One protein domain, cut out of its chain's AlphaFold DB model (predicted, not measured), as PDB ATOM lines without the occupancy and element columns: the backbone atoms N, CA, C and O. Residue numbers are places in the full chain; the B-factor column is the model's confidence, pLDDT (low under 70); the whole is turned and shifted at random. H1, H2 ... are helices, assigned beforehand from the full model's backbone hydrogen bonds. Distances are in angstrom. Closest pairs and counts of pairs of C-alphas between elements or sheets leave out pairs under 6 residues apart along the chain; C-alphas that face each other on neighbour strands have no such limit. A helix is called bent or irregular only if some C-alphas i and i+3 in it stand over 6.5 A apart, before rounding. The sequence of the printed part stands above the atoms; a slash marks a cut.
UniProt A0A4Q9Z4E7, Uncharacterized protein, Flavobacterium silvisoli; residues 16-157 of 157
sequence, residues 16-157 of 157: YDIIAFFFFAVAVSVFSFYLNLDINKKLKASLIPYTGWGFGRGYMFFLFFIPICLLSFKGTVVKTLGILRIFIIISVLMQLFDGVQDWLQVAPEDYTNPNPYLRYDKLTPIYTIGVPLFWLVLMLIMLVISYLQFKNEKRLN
ATOM      1  N   TYR A  16     254.628 378.491 276.271       92.38
ATOM      2  CA  TYR A  16     253.466 378.440 277.162       92.38
ATOM      3  C   TYR A  16     253.627 377.489 278.350       92.38
ATOM      4  O   TYR A  16     253.031 377.738 279.389       92.38
ATOM      5  N   ASP A  17     254.445 376.443 278.239       93.81
ATOM      6  CA  ASP A  17     254.712 375.512 279.339       93.81
ATOM      7  C   ASP A  17     255.425 376.189 280.518       93.81
ATOM      8  O   ASP A  17     255.042 375.988 281.670       93.81
ATOM      9  N   ILE A  18     256.400 377.059 280.237       94.25
ATOM     10  CA  ILE A  18     257.103 377.838 281.264       94.25
ATOM     11  C   ILE A  18     256.173 378.890 281.870       94.25
ATOM     12  O   ILE A  18     256.177 379.085 283.083       94.25
ATOM     13  N   ILE A  19     255.354 379.544 281.040       94.50
ATOM     14  CA  ILE A  19     254.366 380.531 281.501       94.50
ATOM     15  C   ILE A  19     253.337 379.863 282.422       94.50
ATOM     16  O   ILE A  19     253.090 380.350 283.523       94.50
ATOM     17  N   ALA A  20     252.769 378.735 281.997       96.25
ATOM     18  CA  ALA A  20     251.781 377.984 282.761       96.25
ATOM     19  C   ALA A  20     252.362 377.495 284.093       96.25
ATOM     20  O   ALA A  20     251.734 377.677 285.134       96.25
ATOM     21  N   PHE A  21     253.581 376.945 284.076       96.56
ATOM     22  CA  PHE A  21     254.263 376.529 285.300       96.56
ATOM     23  C   PHE A  21     254.532 377.707 286.236       96.56
ATOM     24  O   PHE A  21     254.314 377.596 287.440       96.56
ATOM     25  N   PHE A  22     254.961 378.852 285.702       96.25
ATOM     26  CA  PHE A  22     255.193 380.047 286.506       96.25
ATOM     27  C   PHE A  22     253.902 380.543 287.168       96.25
ATOM     28  O   PHE A  22     253.896 380.777 288.374       96.25
ATOM     29  N   PHE A  23     252.793 380.639 286.430       96.62
ATOM     30  CA  PHE A  23     251.503 381.025 287.013       96.62
ATOM     31  C   PHE A  23     251.001 380.023 288.048       96.62
ATOM     32  O   PHE A  23     250.484 380.428 289.088       96.62
ATOM     33  N   PHE A  24     251.189 378.731 287.799       96.56
ATOM     34  CA  PHE A  24     250.896 377.700 288.783       96.56
ATOM     35  C   PHE A  24     251.735 377.885 290.055       96.56
ATOM     36  O   PHE A  24     251.182 377.905 291.155       96.56
ATOM     37  N   ALA A  25     253.046 378.098 289.920       96.19
ATOM     38  CA  ALA A  25     253.937 378.337 291.049       96.19
ATOM     39  C   ALA A  25     253.538 379.598 291.831       96.19
ATOM     40  O   ALA A  25     253.522 379.563 293.062       96.19
ATOM     41  N   VAL A  26     253.154 380.679 291.139       95.81
ATOM     42  CA  VAL A  26     252.596 381.900 291.749       95.81
ATOM     43  C   VAL A  26     251.332 381.574 292.535       95.81
ATOM     44  O   VAL A  26     251.273 381.874 293.725       95.81
ATOM     45  N   ALA A  27     250.346 380.928 291.910       95.75
ATOM     46  CA  ALA A  27     249.065 380.623 292.539       95.75
ATOM     47  C   ALA A  27     249.240 379.763 293.795       95.75
ATOM     48  O   ALA A  27     248.724 380.100 294.861       95.75
ATOM     49  N   VAL A  28     250.029 378.692 293.697       94.25
ATOM     50  CA  VAL A  28     250.299 377.787 294.817       94.25
ATOM     51  C   VAL A  28     251.092 378.484 295.923       94.25
ATOM     52  O   VAL A  28     250.800 378.282 297.101       94.25
ATOM     53  N   SER A  29     252.061 379.334 295.580       94.00
ATOM     54  CA  SER A  29     252.849 380.078 296.569       94.00
ATOM     55  C   SER A  29     252.010 381.125 297.301       94.00
ATOM     56  O   SER A  29     252.098 381.229 298.523       94.00
ATOM     57  N   VAL A  30     251.163 381.864 296.579       93.75
ATOM     58  CA  VAL A  30     250.224 382.836 297.163       93.75
ATOM     59  C   VAL A  30     249.210 382.124 298.051       93.75
ATOM     60  O   VAL A  30     248.969 382.562 299.174       93.75
ATOM     61  N   PHE A  31     248.658 380.997 297.596       93.19
ATOM     62  CA  PHE A  31     247.722 380.216 298.396       93.19
ATOM     63  C   PHE A  31     248.395 379.623 299.641       93.19
ATOM     64  O   PHE A  31     247.838 379.694 300.734       93.19
ATOM     65  N   SER A  32     249.628 379.125 299.522       92.19
ATOM     66  CA  SER A  32     250.420 378.664 300.667       92.19
ATOM     67  C   SER A  32     250.686 379.790 301.666       92.19
ATOM     68  O   SER A  32     250.483 379.611 302.867       92.19
ATOM     69  N   PHE A  33     251.070 380.978 301.194       91.75
ATOM     70  CA  PHE A  33     251.238 382.148 302.054       91.75
ATOM     71  C   PHE A  33     249.930 382.507 302.772       91.75
ATOM     72  O   PHE A  33     249.920 382.643 303.994       91.75
ATOM     73  N   TYR A  34     248.817 382.563 302.035       92.12
ATOM     74  CA  TYR A  34     247.488 382.828 302.584       92.12
ATOM     75  C   TYR A  34     247.097 381.820 303.676       92.12
ATOM     76  O   TYR A  34     246.649 382.224 304.749       92.12
ATOM     77  N   LEU A  35     247.317 380.519 303.457       90.75
ATOM     78  CA  LEU A  35     247.030 379.478 304.452       90.75
ATOM     79  C   LEU A  35     247.887 379.590 305.717       90.75
ATOM     80  O   LEU A  35     247.456 379.163 306.785       90.75
ATOM     81  N   ASN A  36     249.095 380.147 305.618       89.56
ATOM     82  CA  ASN A  36     249.987 380.321 306.762       89.56
ATOM     83  C   ASN A  36     249.663 381.551 307.624       89.56
ATOM     84  O   ASN A  36     250.247 381.687 308.697       89.56
ATOM     85  N   LEU A  37     248.728 382.410 307.209       91.75
ATOM     86  CA  LEU A  37     248.245 383.508 308.045       91.75
ATOM     87  C   LEU A  37     247.457 382.970 309.248       91.75
ATOM     88  O   LEU A  37     246.639 382.060 309.113       91.75
ATOM     89  N   ASP A  38     247.642 383.582 310.421       90.00
ATOM     90  CA  ASP A  38     247.000 383.142 311.670       90.00
ATOM     91  C   ASP A  38     245.468 383.092 311.585       90.00
ATOM     92  O   ASP A  38     244.837 382.200 312.156       90.00
ATOM     93  N   ILE A  39     244.874 384.011 310.820       92.88
ATOM     94  CA  ILE A  39     243.431 384.066 310.551       92.88
ATOM     95  C   ILE A  39     242.899 382.800 309.858       92.88
ATOM     96  O   ILE A  39     241.725 382.467 310.001       92.88
ATOM     97  N   ASN A  40     243.762 382.050 309.167       93.44
ATOM     98  CA  ASN A  40     243.399 380.889 308.354       93.44
ATOM     99  C   ASN A  40     243.772 379.548 309.000       93.44
ATOM    100  O   ASN A  40     243.691 378.508 308.345       93.44
ATOM    101  N   LYS A  41     244.120 379.523 310.295       89.94
ATOM    102  CA  LYS A  41     244.521 378.299 311.020       89.94
ATOM    103  C   LYS A  41     243.548 377.129 310.853       89.94
ATOM    104  O   LYS A  41     243.992 376.006 310.626       89.94
ATOM    105  N   LYS A  42     242.235 377.384 310.921       91.56
ATOM    106  CA  LYS A  42     241.203 376.345 310.743       91.56
ATOM    107  C   LYS A  42     241.211 375.768 309.326       91.56
ATOM    108  O   LYS A  42     241.189 374.554 309.161       91.56
ATOM    109  N   LEU A  43     241.299 376.637 308.318       92.38
ATOM    110  CA  LEU A  43     241.367 376.231 306.915       92.38
ATOM    111  C   LEU A  43     242.646 375.428 306.646       92.38
ATOM    112  O   LEU A  43     242.585 374.345 306.070       92.38
ATOM    113  N   LYS A  44     243.791 375.900 307.147       91.25
ATOM    114  CA  LYS A  44     245.067 375.181 307.066       91.25
ATOM    115  C   LYS A  44     244.975 373.792 307.702       91.25
ATOM    116  O   LYS A  44     245.358 372.822 307.061       91.25
ATOM    117  N   ALA A  45     244.431 373.681 308.913       90.88
ATOM    118  CA  ALA A  45     244.251 372.392 309.583       90.88
ATOM    119  C   ALA A  45     243.337 371.437 308.794       90.88
ATOM    120  O   ALA A  45     243.598 370.242 308.760       90.88
ATOM    121  N   SER A  46     242.304 371.951 308.118       91.50
ATOM    122  CA  SER A  46     241.434 371.118 307.276       91.50
ATOM    123  C   SER A  46     242.097 370.637 305.981       91.50
ATOM    124  O   SER A  46     241.728 369.587 305.470       91.50
ATOM    125  N   LEU A  47     243.071 371.385 305.451       91.38
ATOM    126  CA  LEU A  47     243.712 371.093 304.165       91.38
ATOM    127  C   LEU A  47     245.007 370.290 304.296       91.38
ATOM    128  O   LEU A  47     245.313 369.516 303.394       91.38
ATOM    129  N   ILE A  48     245.746 370.440 305.401       90.38
ATOM    130  CA  ILE A  48     247.028 369.751 305.624       90.38
ATOM    131  C   ILE A  48     246.960 368.238 305.388       90.38
ATOM    132  O   ILE A  48     247.859 367.751 304.703       90.38
ATOM    133  N   PRO A  49     245.919 367.506 305.836       90.56
ATOM    134  CA  PRO A  49     245.828 366.077 305.557       90.56
ATOM    135  C   PRO A  49     245.849 365.751 304.062       90.56
ATOM    136  O   PRO A  49     246.377 364.722 303.671       90.56
ATOM    137  N   TYR A  50     245.331 366.637 303.208       90.06
ATOM    138  CA  TYR A  50     245.280 366.455 301.754       90.06
ATOM    139  C   TYR A  50     246.524 366.983 301.044       90.06
ATOM    140  O   TYR A  50     246.980 366.406 300.062       90.06
ATOM    141  N   THR A  51     247.055 368.117 301.494       87.88
ATOM    142  CA  THR A  51     248.121 368.831 300.783       87.88
ATOM    143  C   THR A  51     249.519 368.527 301.313       87.88
ATOM    144  O   THR A  51     250.509 368.960 300.719       87.88
ATOM    145  N   GLY A  52     249.598 367.847 302.455       84.94
ATOM    146  CA  GLY A  52     250.820 367.653 303.219       84.94
ATOM    147  C   GLY A  52     251.339 368.946 303.855       84.94
ATOM    148  O   GLY A  52     250.829 370.055 303.658       84.94
ATOM    149  N   TRP A  53     252.421 368.800 304.615       78.50
ATOM    150  CA  TRP A  53     253.083 369.894 305.325       78.50
ATOM    151  C   TRP A  53     253.831 370.863 304.408       78.50
ATOM    152  O   TRP A  53     253.991 372.047 304.724       78.50
ATOM    153  N   GLY A  54     254.328 370.354 303.284       76.19
ATOM    154  CA  GLY A  54     255.177 371.076 302.340       76.19
ATOM    155  C   GLY A  54     254.425 371.958 301.345       76.19
ATOM    156  O   GLY A  54     255.076 372.545 300.479       76.19
ATOM    157  N   PHE A  55     253.093 372.066 301.444       84.88
ATOM    158  CA  PHE A  55     252.264 372.695 300.417       84.88
ATOM    159  C   PHE A  55     252.799 374.067 299.983       84.88
ATOM    160  O   PHE A  55     252.914 375.009 300.772       84.88
ATOM    161  N   GLY A  56     253.155 374.162 298.706       82.50
ATOM    162  CA  GLY A  56     253.622 375.378 298.052       82.50
ATOM    163  C   GLY A  56     255.037 375.856 298.360       82.50
ATOM    164  O   GLY A  56     255.538 376.701 297.622       82.50
ATOM    165  N   ARG A  57     255.730 375.294 299.359       83.25
ATOM    166  CA  ARG A  57     257.096 375.734 299.709       83.25
ATOM    167  C   ARG A  57     258.088 375.489 298.576       83.25
ATOM    168  O   ARG A  57     258.857 376.383 298.235       83.25
ATOM    169  N   GLY A  58     258.019 374.313 297.948       84.69
ATOM    170  CA  GLY A  58     258.886 373.951 296.821       84.69
ATOM    171  C   GLY A  58     258.700 374.843 295.590       84.69
ATOM    172  O   GLY A  58     259.611 374.969 294.777       84.69
ATOM    173  N   TYR A  59     257.549 375.514 295.469       90.75
ATOM    174  CA  TYR A  59     257.235 376.351 294.313       90.75
ATOM    175  C   TYR A  59     257.672 377.814 294.466       90.75
ATOM    176  O   TYR A  59     257.899 378.486 293.457       90.75
ATOM    177  N   MET A  60     257.869 378.296 295.699       91.06
ATOM    178  CA  MET A  60     258.284 379.680 295.969       91.06
ATOM    179  C   MET A  60     259.627 380.030 295.323       91.06
ATOM    180  O   MET A  60     259.821 381.151 294.857       91.06
ATOM    181  N   PHE A  61     260.546 379.065 295.245       90.38
ATOM    182  CA  PHE A  61     261.851 379.262 294.618       90.38
ATOM    183  C   PHE A  61     261.732 379.717 293.151       90.38
ATOM    184  O   PHE A  61     262.473 380.595 292.698       90.38
ATOM    185  N   PHE A  62     260.758 379.182 292.411       93.62
ATOM    186  CA  PHE A  62     260.579 379.497 290.994       93.62
ATOM    187  C   PHE A  62     260.081 380.914 290.733       93.62
ATOM    188  O   PHE A  62     260.314 381.435 289.640       93.62
ATOM    189  N   LEU A  63     259.465 381.557 291.730       92.56
ATOM    190  CA  LEU A  63     259.030 382.951 291.632       92.56
ATOM    191  C   LEU A  63     260.204 383.894 291.382       92.56
ATOM    192  O   LEU A  63     260.058 384.884 290.673       92.56
ATOM    193  N   PHE A  64     261.368 383.564 291.938       90.69
ATOM    194  CA  PHE A  64     262.589 384.343 291.773       90.69
ATOM    195  C   PHE A  64     263.461 383.766 290.663       90.69
ATOM    196  O   PHE A  64     263.950 384.502 289.808       90.69
ATOM    197  N   PHE A  65     263.622 382.443 290.637       91.38
ATOM    198  CA  PHE A  65     264.537 381.790 289.711       91.38
ATOM    199  C   PHE A  65     264.164 382.005 288.243       91.38
ATOM    200  O   PHE A  65     265.038 382.334 287.440       91.38
ATOM    201  N   ILE A  66     262.881 381.865 287.883       92.62
ATOM    202  CA  ILE A  66     262.445 381.994 286.486       92.62
ATOM    203  C   ILE A  66     262.701 383.420 285.964       92.62
ATOM    204  O   ILE A  66     263.408 383.549 284.960       92.62
ATOM    205  N   PRO A  67     262.244 384.502 286.632       90.81
ATOM    206  CA  PRO A  67     262.559 385.863 286.202       90.81
ATOM    207  C   PRO A  67     264.060 386.162 286.174       90.81
ATOM    208  O   PRO A  67     264.542 386.725 285.193       90.81
ATOM    209  N   ILE A  68     264.821 385.753 287.199       89.44
ATOM    210  CA  ILE A  68     266.272 385.998 287.249       89.44
ATOM    211  C   ILE A  68     266.974 385.329 286.066       89.44
ATOM    212  O   ILE A  68     267.821 385.956 285.428       89.44
ATOM    213  N   CYS A  69     266.618 384.086 285.747       88.19
ATOM    214  CA  CYS A  69     267.207 383.347 284.634       88.19
ATOM    215  C   CYS A  69     266.874 383.993 283.278       88.19
ATOM    216  O   CYS A  69     267.746 384.104 282.414       88.19
ATOM    217  N   LEU A  70     265.638 384.476 283.109       86.38
ATOM    218  CA  LEU A  70     265.203 385.180 281.899       86.38
ATOM    219  C   LEU A  70     265.875 386.554 281.739       86.38
ATOM    220  O   LEU A  70     266.199 386.943 280.617       86.38
ATOM    221  N   LEU A  71     266.105 387.282 282.837       84.00
ATOM    222  CA  LEU A  71     266.716 388.618 282.829       84.00
ATOM    223  C   LEU A  71     268.247 388.583 282.746       84.00
ATOM    224  O   LEU A  71     268.851 389.465 282.141       84.00
ATOM    225  N   SER A  72     268.881 387.556 283.311       81.12
ATOM    226  CA  SER A  72     270.347 387.401 283.352       81.12
ATOM    227  C   SER A  72     270.916 386.744 282.089       81.12
ATOM    228  O   SER A  72     272.043 386.246 282.058       81.12
ATOM    229  N   PHE A  73     270.115 386.713 281.032       72.38
ATOM    230  CA  PHE A  73     270.375 385.980 279.813       72.38
ATOM    231  C   PHE A  73     271.514 386.589 278.974       72.38
ATOM    232  O   PHE A  73     271.423 387.721 278.502       72.38
ATOM    233  N   LYS A  74     272.572 385.799 278.730       66.50
ATOM    234  CA  LYS A  74     273.708 386.151 277.849       66.50
ATOM    235  C   LYS A  74     273.899 385.192 276.652       66.50
ATOM    236  O   LYS A  74     274.897 385.295 275.950       66.50
ATOM    237  N   GLY A  75     272.988 384.230 276.444       69.75
ATOM    238  CA  GLY A  75     273.155 383.096 275.513       69.75
ATOM    239  C   GLY A  75     272.198 383.086 274.313       69.75
ATOM    240  O   GLY A  75     271.847 384.133 273.781       69.75
ATOM    241  N   THR A  76     271.752 381.893 273.883       78.38
ATOM    242  CA  THR A  76     270.639 381.712 272.919       78.38
ATOM    243  C   THR A  76     269.353 381.317 273.647       78.38
ATOM    244  O   THR A  76     269.397 380.543 274.603       78.38
ATOM    245  N   VAL A  77     268.205 381.871 273.222       80.69
ATOM    246  CA  VAL A  77     266.936 381.775 273.975       80.69
ATOM    247  C   VAL A  77     266.571 380.308 274.208       80.69
ATOM    248  O   VAL A  77     266.227 379.918 275.317       80.69
ATOM    249  N   VAL A  78     266.790 379.473 273.191       82.12
ATOM    250  CA  VAL A  78     266.603 378.017 273.235       82.12
ATOM    251  C   VAL A  78     267.407 377.354 274.357       82.12
ATOM    252  O   VAL A  78     266.861 376.541 275.098       82.12
ATOM    253  N   LYS A  79     268.691 377.708 274.527       83.25
ATOM    254  CA  LYS A  79     269.533 377.130 275.587       83.25
ATOM    255  C   LYS A  79     269.016 377.507 276.971       83.25
ATOM    256  O   LYS A  79     268.946 376.647 277.840       83.25
ATOM    257  N   THR A  80     268.621 378.759 277.168       87.19
ATOM    258  CA  THR A  80     268.107 379.219 278.466       87.19
ATOM    259  C   THR A  80     266.763 378.611 278.810       87.19
ATOM    260  O   THR A  80     266.580 378.170 279.939       87.19
ATOM    261  N   LEU A  81     265.859 378.490 277.840       89.25
ATOM    262  CA  LEU A  81     264.610 377.754 278.031       89.25
ATOM    263  C   LEU A  81     264.869 376.270 278.338       89.25
ATOM    264  O   LEU A  81     264.189 375.694 279.181       89.25
ATOM    265  N   GLY A  82     265.876 375.655 277.709       90.56
ATOM    266  CA  GLY A  82     266.314 374.295 278.035       90.56
ATOM    267  C   GLY A  82     266.818 374.161 279.475       90.56
ATOM    268  O   GLY A  82     266.373 373.269 280.193       90.56
ATOM    269  N   ILE A  83     267.685 375.076 279.921       90.56
ATOM    270  CA  ILE A  83     268.192 375.115 281.304       90.56
ATOM    271  C   ILE A  83     267.043 375.297 282.300       90.56
ATOM    272  O   ILE A  83     266.987 374.575 283.292       90.56
ATOM    273  N   LEU A  84     266.107 376.211 282.020       93.06
ATOM    274  CA  LEU A  84     264.919 376.422 282.848       93.06
ATOM    275  C   LEU A  84     264.114 375.132 283.019       93.06
ATOM    276  O   LEU A  84     263.801 374.762 284.147       93.06
ATOM    277  N   ARG A  85     263.830 374.415 281.924       94.69
ATOM    278  CA  ARG A  85     263.103 373.136 281.980       94.69
ATOM    279  C   ARG A  85     263.851 372.081 282.777       94.69
ATOM    280  O   ARG A  85     263.241 371.441 283.621       94.69
ATOM    281  N   ILE A  86     265.153 371.915 282.541       94.81
ATOM    282  CA  ILE A  86     265.983 370.953 283.285       94.81
ATOM    283  C   ILE A  86     265.940 371.261 284.780       94.81
ATOM    284  O   ILE A  86     265.763 370.355 285.592       94.81
ATOM    285  N   PHE A  87     266.059 372.534 285.149       93.88
ATOM    286  CA  PHE A  87     266.015 372.929 286.546       93.88
ATOM    287  C   PHE A  87     264.639 372.652 287.170       93.88
ATOM    288  O   PHE A  87     264.566 372.050 288.240       93.88
ATOM    289  N   ILE A  88     263.550 373.010 286.478       95.56
ATOM    290  CA  ILE A  88     262.184 372.678 286.910       95.56
ATOM    291  C   ILE A  88     262.033 371.163 287.092       95.56
ATOM    292  O   ILE A  88     261.544 370.732 288.130       95.56
ATOM    293  N   ILE A  89     262.499 370.357 286.135       96.75
ATOM    294  CA  ILE A  89     262.467 368.889 286.198       96.75
ATOM    295  C   ILE A  89     263.167 368.377 287.458       96.75
ATOM    296  O   ILE A  89     262.570 367.605 288.200       96.75
ATOM    297  N   ILE A  90     264.400 368.817 287.729       95.69
ATOM    298  CA  ILE A  90     265.172 368.367 288.900       95.69
ATOM    299  C   ILE A  90     264.447 368.725 290.201       95.69
ATOM    300  O   ILE A  90     264.277 367.881 291.077       95.69
ATOM    301  N   SER A  91     263.979 369.963 290.327       93.62
ATOM    302  CA  SER A  91     263.274 370.419 291.525       93.62
ATOM    303  C   SER A  91     261.915 369.735 291.720       93.62
ATOM    304  O   SER A  91     261.516 369.469 292.852       93.62
ATOM    305  N   VAL A  92     261.190 369.439 290.640       94.31
ATOM    306  CA  VAL A  92     259.924 368.694 290.699       94.31
ATOM    307  C   VAL A  92     260.172 367.212 291.006       94.31
ATOM    308  O   VAL A  92     259.394 366.621 291.749       94.31
ATOM    309  N   LEU A  93     261.271 366.624 290.522       95.56
ATOM    310  CA  LEU A  93     261.694 365.267 290.889       95.56
ATOM    311  C   LEU A  93     261.975 365.135 292.387       95.56
ATOM    312  O   LEU A  93     261.575 364.139 292.977       95.56
ATOM    313  N   MET A  94     262.616 366.132 293.004       93.31
ATOM    314  CA  MET A  94     262.822 366.144 294.457       93.31
ATOM    315  C   MET A  94     261.485 366.154 295.209       93.31
ATOM    316  O   MET A  94     261.277 365.331 296.088       93.31
ATOM    317  N   GLN A  95     260.535 367.001 294.797       92.06
ATOM    318  CA  GLN A  95     259.194 367.025 295.400       92.06
ATOM    319  C   GLN A  95     258.438 365.705 295.215       92.06
ATOM    320  O   GLN A  95     257.757 365.250 296.128       92.06
ATOM    321  N   LEU A  96     258.558 365.085 294.037       94.06
ATOM    322  CA  LEU A  96     257.964 363.782 293.761       94.06
ATOM    323  C   LEU A  96     258.582 362.694 294.648       94.06
ATOM    324  O   LEU A  96     257.855 361.862 295.183       94.06
ATOM    325  N   PHE A  97     259.907 362.704 294.809       94.19
ATOM    326  CA  PHE A  97     260.611 361.783 295.696       94.19
ATOM    327  C   PHE A  97     260.133 361.936 297.140       94.19
ATOM    328  O   PHE A  97     259.754 360.936 297.745       94.19
ATOM    329  N   ASP A  98     260.065 363.166 297.651       90.62
ATOM    330  CA  ASP A  98     259.575 363.445 299.003       90.62
ATOM    331  C   ASP A  98     258.132 362.952 299.182       90.62
ATOM    332  O   ASP A  98     257.838 362.259 300.151       90.62
ATOM    333  N   GLY A  99     257.241 363.233 298.223       90.81
ATOM    334  CA  GLY A  99     255.844 362.789 298.275       90.81
ATOM    335  C   GLY A  99     255.682 361.266 298.236       90.81
ATOM    336  O   GLY A  99     254.814 360.722 298.917       90.81
ATOM    337  N   VAL A 100     256.525 360.566 297.472       93.56
ATOM    338  CA  VAL A 100     256.548 359.095 297.436       93.56
ATOM    339  C   VAL A 100     257.103 358.523 298.739       93.56
ATOM    340  O   VAL A 100     256.524 357.577 299.266       93.56
ATOM    341  N   GLN A 101     258.200 359.073 299.266       92.69
ATOM    342  CA  GLN A 101     258.777 358.625 300.538       92.69
ATOM    343  C   GLN A 101     257.791 358.810 301.690       92.69
ATOM    344  O   GLN A 101     257.574 357.870 302.449       92.69
ATOM    345  N   ASP A 102     257.160 359.980 301.766       88.50
ATOM    346  CA  ASP A 102     256.141 360.308 302.763       88.50
ATOM    347  C   ASP A 102     254.976 359.313 302.691       88.50
ATOM    348  O   ASP A 102     254.640 358.680 303.685       88.50
ATOM    349  N   TRP A 103     254.445 359.060 301.488       89.56
ATOM    350  CA  TRP A 103     253.364 358.091 301.281       89.56
ATOM    351  C   TRP A 103     253.724 356.658 301.699       89.56
ATOM    352  O   TRP A 103     252.897 355.956 302.279       89.56
ATOM    353  N   LEU A 104     254.950 356.211 301.411       91.50
ATOM    354  CA  LEU A 104     255.415 354.865 301.768       91.50
ATOM    355  C   LEU A 104     255.661 354.688 303.272       91.50
ATOM    356  O   LEU A 104     255.740 353.551 303.736       91.50
ATOM    357  N   GLN A 105     255.798 355.783 304.018       89.38
ATOM    358  CA  GLN A 105     256.055 355.778 305.459       89.38
ATOM    359  C   GLN A 105     254.786 355.974 306.302       89.38
ATOM    360  O   GLN A 105     254.867 355.861 307.522       89.38
ATOM    361  N   VAL A 106     253.625 356.229 305.680       87.44
ATOM    362  CA  VAL A 106     252.356 356.427 306.400       87.44
ATOM    363  C   VAL A 106     251.928 355.138 307.099       87.44
ATOM    364  O   VAL A 106     251.688 354.112 306.451       87.44
ATOM    365  N   ALA A 107     251.765 355.202 308.417       89.19
ATOM    366  CA  ALA A 107     251.259 354.099 309.217       89.19
ATOM    367  C   ALA A 107     249.714 354.114 309.275       89.19
ATOM    368  O   ALA A 107     249.083 355.159 309.079       89.19
ATOM    369  N   PRO A 108     249.045 352.976 309.544       86.94
ATOM    370  CA  PRO A 108     247.585 352.928 309.671       86.94
ATOM    371  C   PRO A 108     247.015 353.928 310.690       86.94
ATOM    372  O   PRO A 108     245.930 354.482 310.484       86.94
ATOM    373  N   GLU A 109     247.751 354.185 311.770       89.06
ATOM    374  CA  GLU A 109     247.368 355.090 312.853       89.06
ATOM    375  C   GLU A 109     247.255 356.544 312.369       89.06
ATOM    376  O   GLU A 109     246.363 357.280 312.810       89.06
ATOM    377  N   ASP A 110     248.077 356.934 311.394       87.19
ATOM    378  CA  ASP A 110     248.141 358.291 310.851       87.19
ATOM    379  C   ASP A 110     246.856 358.689 310.106       87.19
ATOM    380  O   ASP A 110     246.511 359.866 310.036       87.19
ATOM    381  N   TYR A 111     246.057 357.739 309.613       87.12
ATOM    382  CA  TYR A 111     244.762 358.049 308.982       87.12
ATOM    383  C   TYR A 111     243.665 358.417 309.988       87.12
ATOM    384  O   TYR A 111     242.680 359.089 309.648       87.12
ATOM    385  N   THR A 112     243.822 357.958 311.230       89.62
ATOM    386  CA  THR A 112     242.833 358.106 312.309       89.62
ATOM    387  C   THR A 112     243.255 359.112 313.375       89.62
ATOM    388  O   THR A 112     242.488 359.383 314.299       89.62
ATOM    389  N   ASN A 113     244.448 359.696 313.236       88.06
ATOM    390  CA  ASN A 113     245.011 360.612 314.213       88.06
ATOM    391  C   ASN A 113     244.080 361.825 314.442       88.06
ATOM    392  O   ASN A 113     243.705 362.504 313.479       88.06
ATOM    393  N   PRO A 114     243.697 362.136 315.696       87.56
ATOM    394  CA  PRO A 114     242.840 363.284 315.992       87.56
ATOM    395  C   PRO A 114     243.548 364.623 315.748       87.56
ATOM    396  O   PRO A 114     242.883 365.646 315.581       87.56
ATOM    397  N   ASN A 115     244.883 364.637 315.727       87.56
ATOM    398  CA  ASN A 115     245.655 365.822 315.407       87.56
ATOM    399  C   ASN A 115     245.724 366.000 313.876       87.56
ATOM    400  O   ASN A 115     246.408 365.219 313.217       87.56
ATOM    401  N   PRO A 116     245.099 367.043 313.292       83.06
ATOM    402  CA  PRO A 116     245.056 367.244 311.837       83.06
ATOM    403  C   PRO A 116     246.436 367.457 311.210       83.06
ATOM    404  O   PRO A 116     246.613 367.282 310.013       83.06
ATOM    405  N   TYR A 117     247.415 367.844 312.020       84.25
ATOM    406  CA  TYR A 117     248.792 368.010 311.597       84.25
ATOM    407  C   TYR A 117     249.507 366.662 311.432       84.25
ATOM    408  O   TYR A 117     250.370 366.517 310.583       84.25
ATOM    409  N   LEU A 118     249.121 365.647 312.197       84.00
ATOM    410  CA  LEU A 118     249.695 364.301 312.113       84.00
ATOM    411  C   LEU A 118     248.813 363.348 311.302       84.00
ATOM    412  O   LEU A 118     249.070 362.151 311.266       84.00
ATOM    413  N   ARG A 119     247.738 363.870 310.705       88.00
ATOM    414  CA  ARG A 119     246.738 363.072 310.015       88.00
ATOM    415  C   ARG A 119     246.978 363.065 308.514       88.00
ATOM    416  O   ARG A 119     247.126 364.129 307.920       88.00
ATOM    417  N   TYR A 120     246.887 361.886 307.912       87.94
ATOM    418  CA  TYR A 120     246.895 361.701 306.462       87.94
ATOM    419  C   TYR A 120     245.502 361.349 305.940       87.94
ATOM    420  O   TYR A 120     244.682 360.739 306.633       87.94
ATOM    421  N   ASP A 121     245.230 361.742 304.698       90.88
ATOM    422  CA  ASP A 121     244.032 361.344 303.969       90.88
ATOM    423  C   ASP A 121     244.412 360.375 302.836       90.88
ATOM    424  O   ASP A 121     245.539 360.337 302.349       90.88
ATOM    425  N   LYS A 122     243.465 359.567 302.363       89.94
ATOM    426  CA  LYS A 122     243.711 358.679 301.216       89.94
ATOM    427  C   LYS A 122     243.958 359.460 299.925       89.94
ATOM    428  O   LYS A 122     244.531 358.920 298.982       89.94
ATOM    429  N   LEU A 123     243.509 360.715 299.870       91.44
ATOM    430  CA  LEU A 123     243.676 361.602 298.724       91.44
ATOM    431  C   LEU A 123     244.996 362.389 298.750       91.44
ATOM    432  O   LEU A 123     245.296 363.054 297.757       91.44
ATOM    433  N   THR A 124     245.805 362.303 299.816       90.69
ATOM    434  CA  THR A 124     247.100 363.011 299.910       90.69
ATOM    435  C   THR A 124     248.001 362.803 298.681       90.69
ATOM    436  O   THR A 124     248.494 363.798 298.136       90.69
ATOM    437  N   PRO A 125     248.155 361.571 298.141       91.94
ATOM    438  CA  PRO A 125     248.991 361.312 296.964       91.94
ATOM    439  C   PRO A 125     248.610 362.105 295.715       91.94
ATOM    440  O   PRO A 125     249.461 362.374 294.868       91.94
ATOM    441  N   ILE A 126     247.345 362.507 295.567       92.25
ATOM    442  CA  ILE A 126     246.906 363.281 294.399       92.25
ATOM    443  C   ILE A 126     247.681 364.602 294.331       92.25
ATOM    444  O   ILE A 126     248.148 364.998 293.260       92.25
ATOM    445  N   TYR A 127     247.875 365.252 295.480       90.00
ATOM    446  CA  TYR A 127     248.590 366.519 295.567       90.00
ATOM    447  C   TYR A 127     250.099 366.342 295.710       90.00
ATOM    448  O   TYR A 127     250.849 367.066 295.056       90.00
ATOM    449  N   THR A 128     250.557 365.402 296.539       91.44
ATOM    450  CA  THR A 128     251.993 365.249 296.832       91.44
ATOM    451  C   THR A 128     252.752 364.483 295.749       91.44
ATOM    452  O   THR A 128     253.957 364.674 295.613       91.44
ATOM    453  N   ILE A 129     252.066 363.670 294.938       94.19
ATOM    454  CA  ILE A 129     252.667 362.855 293.869       94.19
ATOM    455  C   ILE A 129     252.091 363.247 292.506       94.19
ATOM    456  O   ILE A 129     252.845 363.555 291.582       94.19
ATOM    457  N   GLY A 130     250.762 363.281 292.374       95.19
ATOM    458  CA  GLY A 130     250.090 363.508 291.089       95.19
ATOM    459  C   GLY A 130     250.426 364.860 290.455       95.19
ATOM    460  O   GLY A 130     250.774 364.925 289.275       95.19
ATOM    461  N   VAL A 131     250.384 365.937 291.242       94.62
ATOM    462  CA  VAL A 131     250.694 367.293 290.760       94.62
ATOM    463  C   VAL A 131     252.166 367.444 290.335       94.62
ATOM    464  O   VAL A 131     252.398 367.906 289.213       94.62
ATOM    465  N   PRO A 132     253.175 367.043 291.138       94.50
ATOM    466  CA  PRO A 132     254.562 367.007 290.672       94.50
ATOM    467  C   PRO A 132     254.748 366.150 289.416       94.50
ATOM    468  O   PRO A 132     255.393 366.588 288.464       94.50
ATOM    469  N   LEU A 133     254.141 364.961 289.361       97.00
ATOM    470  CA  LEU A 133     254.267 364.062 288.215       97.00
ATOM    471  C   LEU A 133     253.726 364.691 286.922       97.00
ATOM    472  O   LEU A 133     254.366 364.585 285.875       97.00
ATOM    473  N   PHE A 134     252.590 365.389 286.994       97.25
ATOM    474  CA  PHE A 134     252.029 366.125 285.860       97.25
ATOM    475  C   PHE A 134     253.036 367.130 285.282       97.25
ATOM    476  O   PHE A 134     253.318 367.115 284.080       97.25
ATOM    477  N   TRP A 135     253.622 367.974 286.137       97.12
ATOM    478  CA  TRP A 135     254.589 368.981 285.697       97.12
ATOM    479  C   TRP A 135     255.885 368.362 285.185       97.12
ATOM    480  O   TRP A 135     256.441 368.846 284.198       97.12
ATOM    481  N   LEU A 136     256.340 367.277 285.808       97.12
ATOM    482  CA  LEU A 136     257.513 366.532 285.371       97.12
ATOM    483  C   LEU A 136     257.344 366.017 283.937       97.12
ATOM    484  O   LEU A 136     258.194 366.275 283.083       97.12
ATOM    485  N   VAL A 137     256.235 365.324 283.663       97.94
ATOM    486  CA  VAL A 137     255.944 364.757 282.339       97.94
ATOM    487  C   VAL A 137     255.828 365.864 281.295       97.94
ATOM    488  O   VAL A 137     256.459 365.776 280.239       97.94
ATOM    489  N   LEU A 138     255.088 366.934 281.600       97.44
ATOM    490  CA  LEU A 138     254.939 368.069 280.690       97.44
ATOM    491  C   LEU A 138     256.299 368.700 280.350       97.44
ATOM    492  O   LEU A 138     256.607 368.911 279.177       97.44
ATOM    493  N   MET A 139     257.143 368.952 281.353       96.75
ATOM    494  CA  MET A 139     258.456 369.569 281.147       96.75
ATOM    495  C   MET A 139     259.412 368.665 280.364       96.75
ATOM    496  O   MET A 139     260.144 369.163 279.506       96.75
ATOM    497  N   LEU A 140     259.386 367.350 280.605       97.00
ATOM    498  CA  LEU A 140     260.177 366.376 279.845       97.00
ATOM    499  C   LEU A 140     259.779 366.359 278.366       97.00
ATOM    500  O   LEU A 140     260.650 366.456 277.499       97.00
ATOM    501  N   ILE A 141     258.476 366.305 278.071       96.38
ATOM    502  CA  ILE A 141     257.963 366.344 276.693       96.38
ATOM    503  C   ILE A 141     258.425 367.628 275.994       96.38
ATOM    504  O   ILE A 141     258.992 367.576 274.899       96.38
ATOM    505  N   MET A 142     258.257 368.781 276.643       94.81
ATOM    506  CA  MET A 142     258.619 370.075 276.057       94.81
ATOM    507  C   MET A 142     260.131 370.250 275.880       94.81
ATOM    508  O   MET A 142     260.572 370.883 274.913       94.81
ATOM    509  N   LEU A 143     260.940 369.663 276.766       94.56
ATOM    510  CA  LEU A 143     262.394 369.624 276.629       94.56
ATOM    511  C   LEU A 143     262.813 368.799 275.403       94.56
ATOM    512  O   LEU A 143     263.624 369.273 274.604       94.56
ATOM    513  N   VAL A 144     262.229 367.609 275.220       94.56
ATOM    514  CA  VAL A 144     262.506 366.739 274.064       94.56
ATOM    515  C   VAL A 144     262.093 367.418 272.758       94.56
ATOM    516  O   VAL A 144     262.895 367.470 271.825       94.56
ATOM    517  N   ILE A 145     260.892 368.002 272.694       91.62
ATOM    518  CA  ILE A 145     260.417 368.733 271.507       91.62
ATOM    519  C   ILE A 145     261.379 369.875 271.157       91.62
ATOM    520  O   ILE A 145     261.815 369.985 270.011       91.62
ATOM    521  N   SER A 146     261.769 370.680 272.151       88.31
ATOM    522  CA  SER A 146     262.694 371.804 271.944       88.31
ATOM    523  C   SER A 146     264.063 371.338 271.436       88.31
ATOM    524  O   SER A 146     264.665 371.978 270.574       88.31
ATOM    525  N   TYR A 147     264.555 370.207 271.946       89.06
ATOM    526  CA  TYR A 147     265.814 369.616 271.500       89.06
ATOM    527  C   TYR A 147     265.745 369.130 270.043       89.06
ATOM    528  O   TYR A 147     266.664 369.391 269.263       89.06
ATOM    529  N   LEU A 148     264.654 368.460 269.658       89.56
ATOM    530  CA  LEU A 148     264.453 367.975 268.290       89.56
ATOM    531  C   LEU A 148     264.351 369.128 267.283       89.56
ATOM    532  O   LEU A 148     264.987 369.071 266.230       89.56
ATOM    533  N   GLN A 149     263.619 370.192 267.624       85.31
ATOM    534  CA  GLN A 149     263.510 371.395 266.792       85.31
ATOM    535  C   GLN A 149     264.883 372.037 266.558       85.31
ATOM    536  O   GLN A 149     265.291 372.229 265.413       85.31
ATOM    537  N   PHE A 150     265.652 372.252 267.629       82.25
ATOM    538  CA  PHE A 150     266.994 372.829 267.537       82.25
ATOM    539  C   PHE A 150     267.967 371.968 266.715       82.25
ATOM    540  O   PHE A 150     268.801 372.486 265.968       82.25
ATOM    541  N   LYS A 151     267.875 370.637 266.835       84.00
ATOM    542  CA  LYS A 151     268.694 369.708 266.045       84.00
ATOM    543  C   LYS A 151     268.369 369.793 264.551       84.00
ATOM    544  O   LYS A 151     269.289 369.713 263.740       84.00
ATOM    545  N   ASN A 152     267.097 369.952 264.192       80.50
ATOM    546  CA  ASN A 152     266.669 370.072 262.799       80.50
ATOM    547  C   ASN A 152     267.106 371.407 262.181       80.50
ATOM    548  O   ASN A 152     267.632 371.409 261.072       80.50
ATOM    549  N   GLU A 153     266.997 372.516 262.918       78.00
ATOM    550  CA  GLU A 153     267.481 373.835 262.473       78.00
ATOM    551  C   GLU A 153     268.991 373.849 262.195       78.00
ATOM    552  O   GLU A 153     269.449 374.483 261.249       78.00
ATOM    553  N   LYS A 154     269.777 373.110 262.985       75.12
ATOM    554  CA  LYS A 154     271.223 372.950 262.761       75.12
ATOM    555  C   LYS A 154     271.598 372.076 261.566       75.12
ATOM    556  O   LYS A 154     272.749 372.108 261.164       75.12
ATOM    557  N   ARG A 155     270.690 371.232 261.071       70.19
ATOM    558  CA  ARG A 155     270.939 370.392 259.887       70.19
ATOM    559  C   ARG A 155     270.618 371.112 258.580       70.19
ATOM    560  O   ARG A 155     271.063 370.661 257.534       70.19
ATOM    561  N   LEU A 156     269.799 372.161 258.650       62.88
ATOM    562  CA  LEU A 156     269.337 372.945 257.504       62.88
ATOM    563  C   LEU A 156     270.209 374.183 257.226       62.88
ATOM    564  O   LEU A 156     270.057 374.781 256.166       62.88
ATOM    565  N   ASN A 157     271.087 374.554 258.165       55.59
ATOM    566  CA  ASN A 157     272.084 375.623 258.042       55.59
ATOM    567  C   ASN A 157     273.486 375.024 257.942       55.59
ATOM    568  O   ASN A 157     274.328 375.631 257.250       55.59
TER     569      ASN A 157
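Overview. This is residues 16 to 157 of the 157 residues of an uncharacterized protein of Flavobacterium silvisoli (UniProt A0A4Q9Z4E7). A long, loose up-and-down bundle of four helices, H1, H3, H4 and H6, has the two longest, H4 and H6, side by side, while H1 crosses H3 steeply. H2 turns across one end, where H5 and the loop of residues 112 to 123 also lie; at the opposite end residues 151 to 157 stick out. The printed part has 142 residues with six named helices, H1 to H6, and no named strand: all helix. It is loose, with a radius of gyration of the C-alphas of 18.3 A, and spans 66 by 31 by 18 A.

Arrangement. H1, residues 16 to 36, touches H2, residues 38 to 51, only at the corner, closest at C-alphas 35 and 44, 5.4 A. H1 touches H3, residues 57 to 71, opposite ways at a steep tilt of 43 degrees; C-alphas 25 and 59 are closest, 5.0 A. H3 and H4, residues 77 to 105, form a hairpin at a shallow tilt of 7 degrees, closest at C-alphas 58 and 95, 7.1 A. H5, residues 108 to 111, touches no helix. H6, residues 124 to 156, touches H4 opposite ways at a shallow 25 degrees, closest at C-alphas 99 and 128, 4.8 A. With residues 124 to 128 alone H6 touches H2, about perpendicular at 74 degrees, closest at C-alphas 50 and 124, 4.3 A. Every O i to N i+4 pair is within hydrogen-bond range in H1 and H4, against 6 of 10 in H2, 6 of 11 in H3 and 27 of 29 in H6; H5 is too short for one.

Along the chain. H1 begins at C-alpha 16 (253.466, 378.440, 277.162) and measures 29.9 A; H3 measures 23.3 A and H4 42.3 A. H2 is irregular, C-alphas 39 and 42 being 8.0 A apart; H6 only just, with C-alphas 128 and 131 at 6.54 A. H6 measures 48.9 A and ends at C-alpha 156 (269.337, 372.945, 257.504).

Size, cuts and confidence. The C-alphas of Pro 114 and Asn 157, the two farthest apart, are 66.1 A apart. The printed part has no cut; the link from H5 to H6 is long, with 12 residues. Residues 74 to 75 and 156 to 157 have pLDDT under 70.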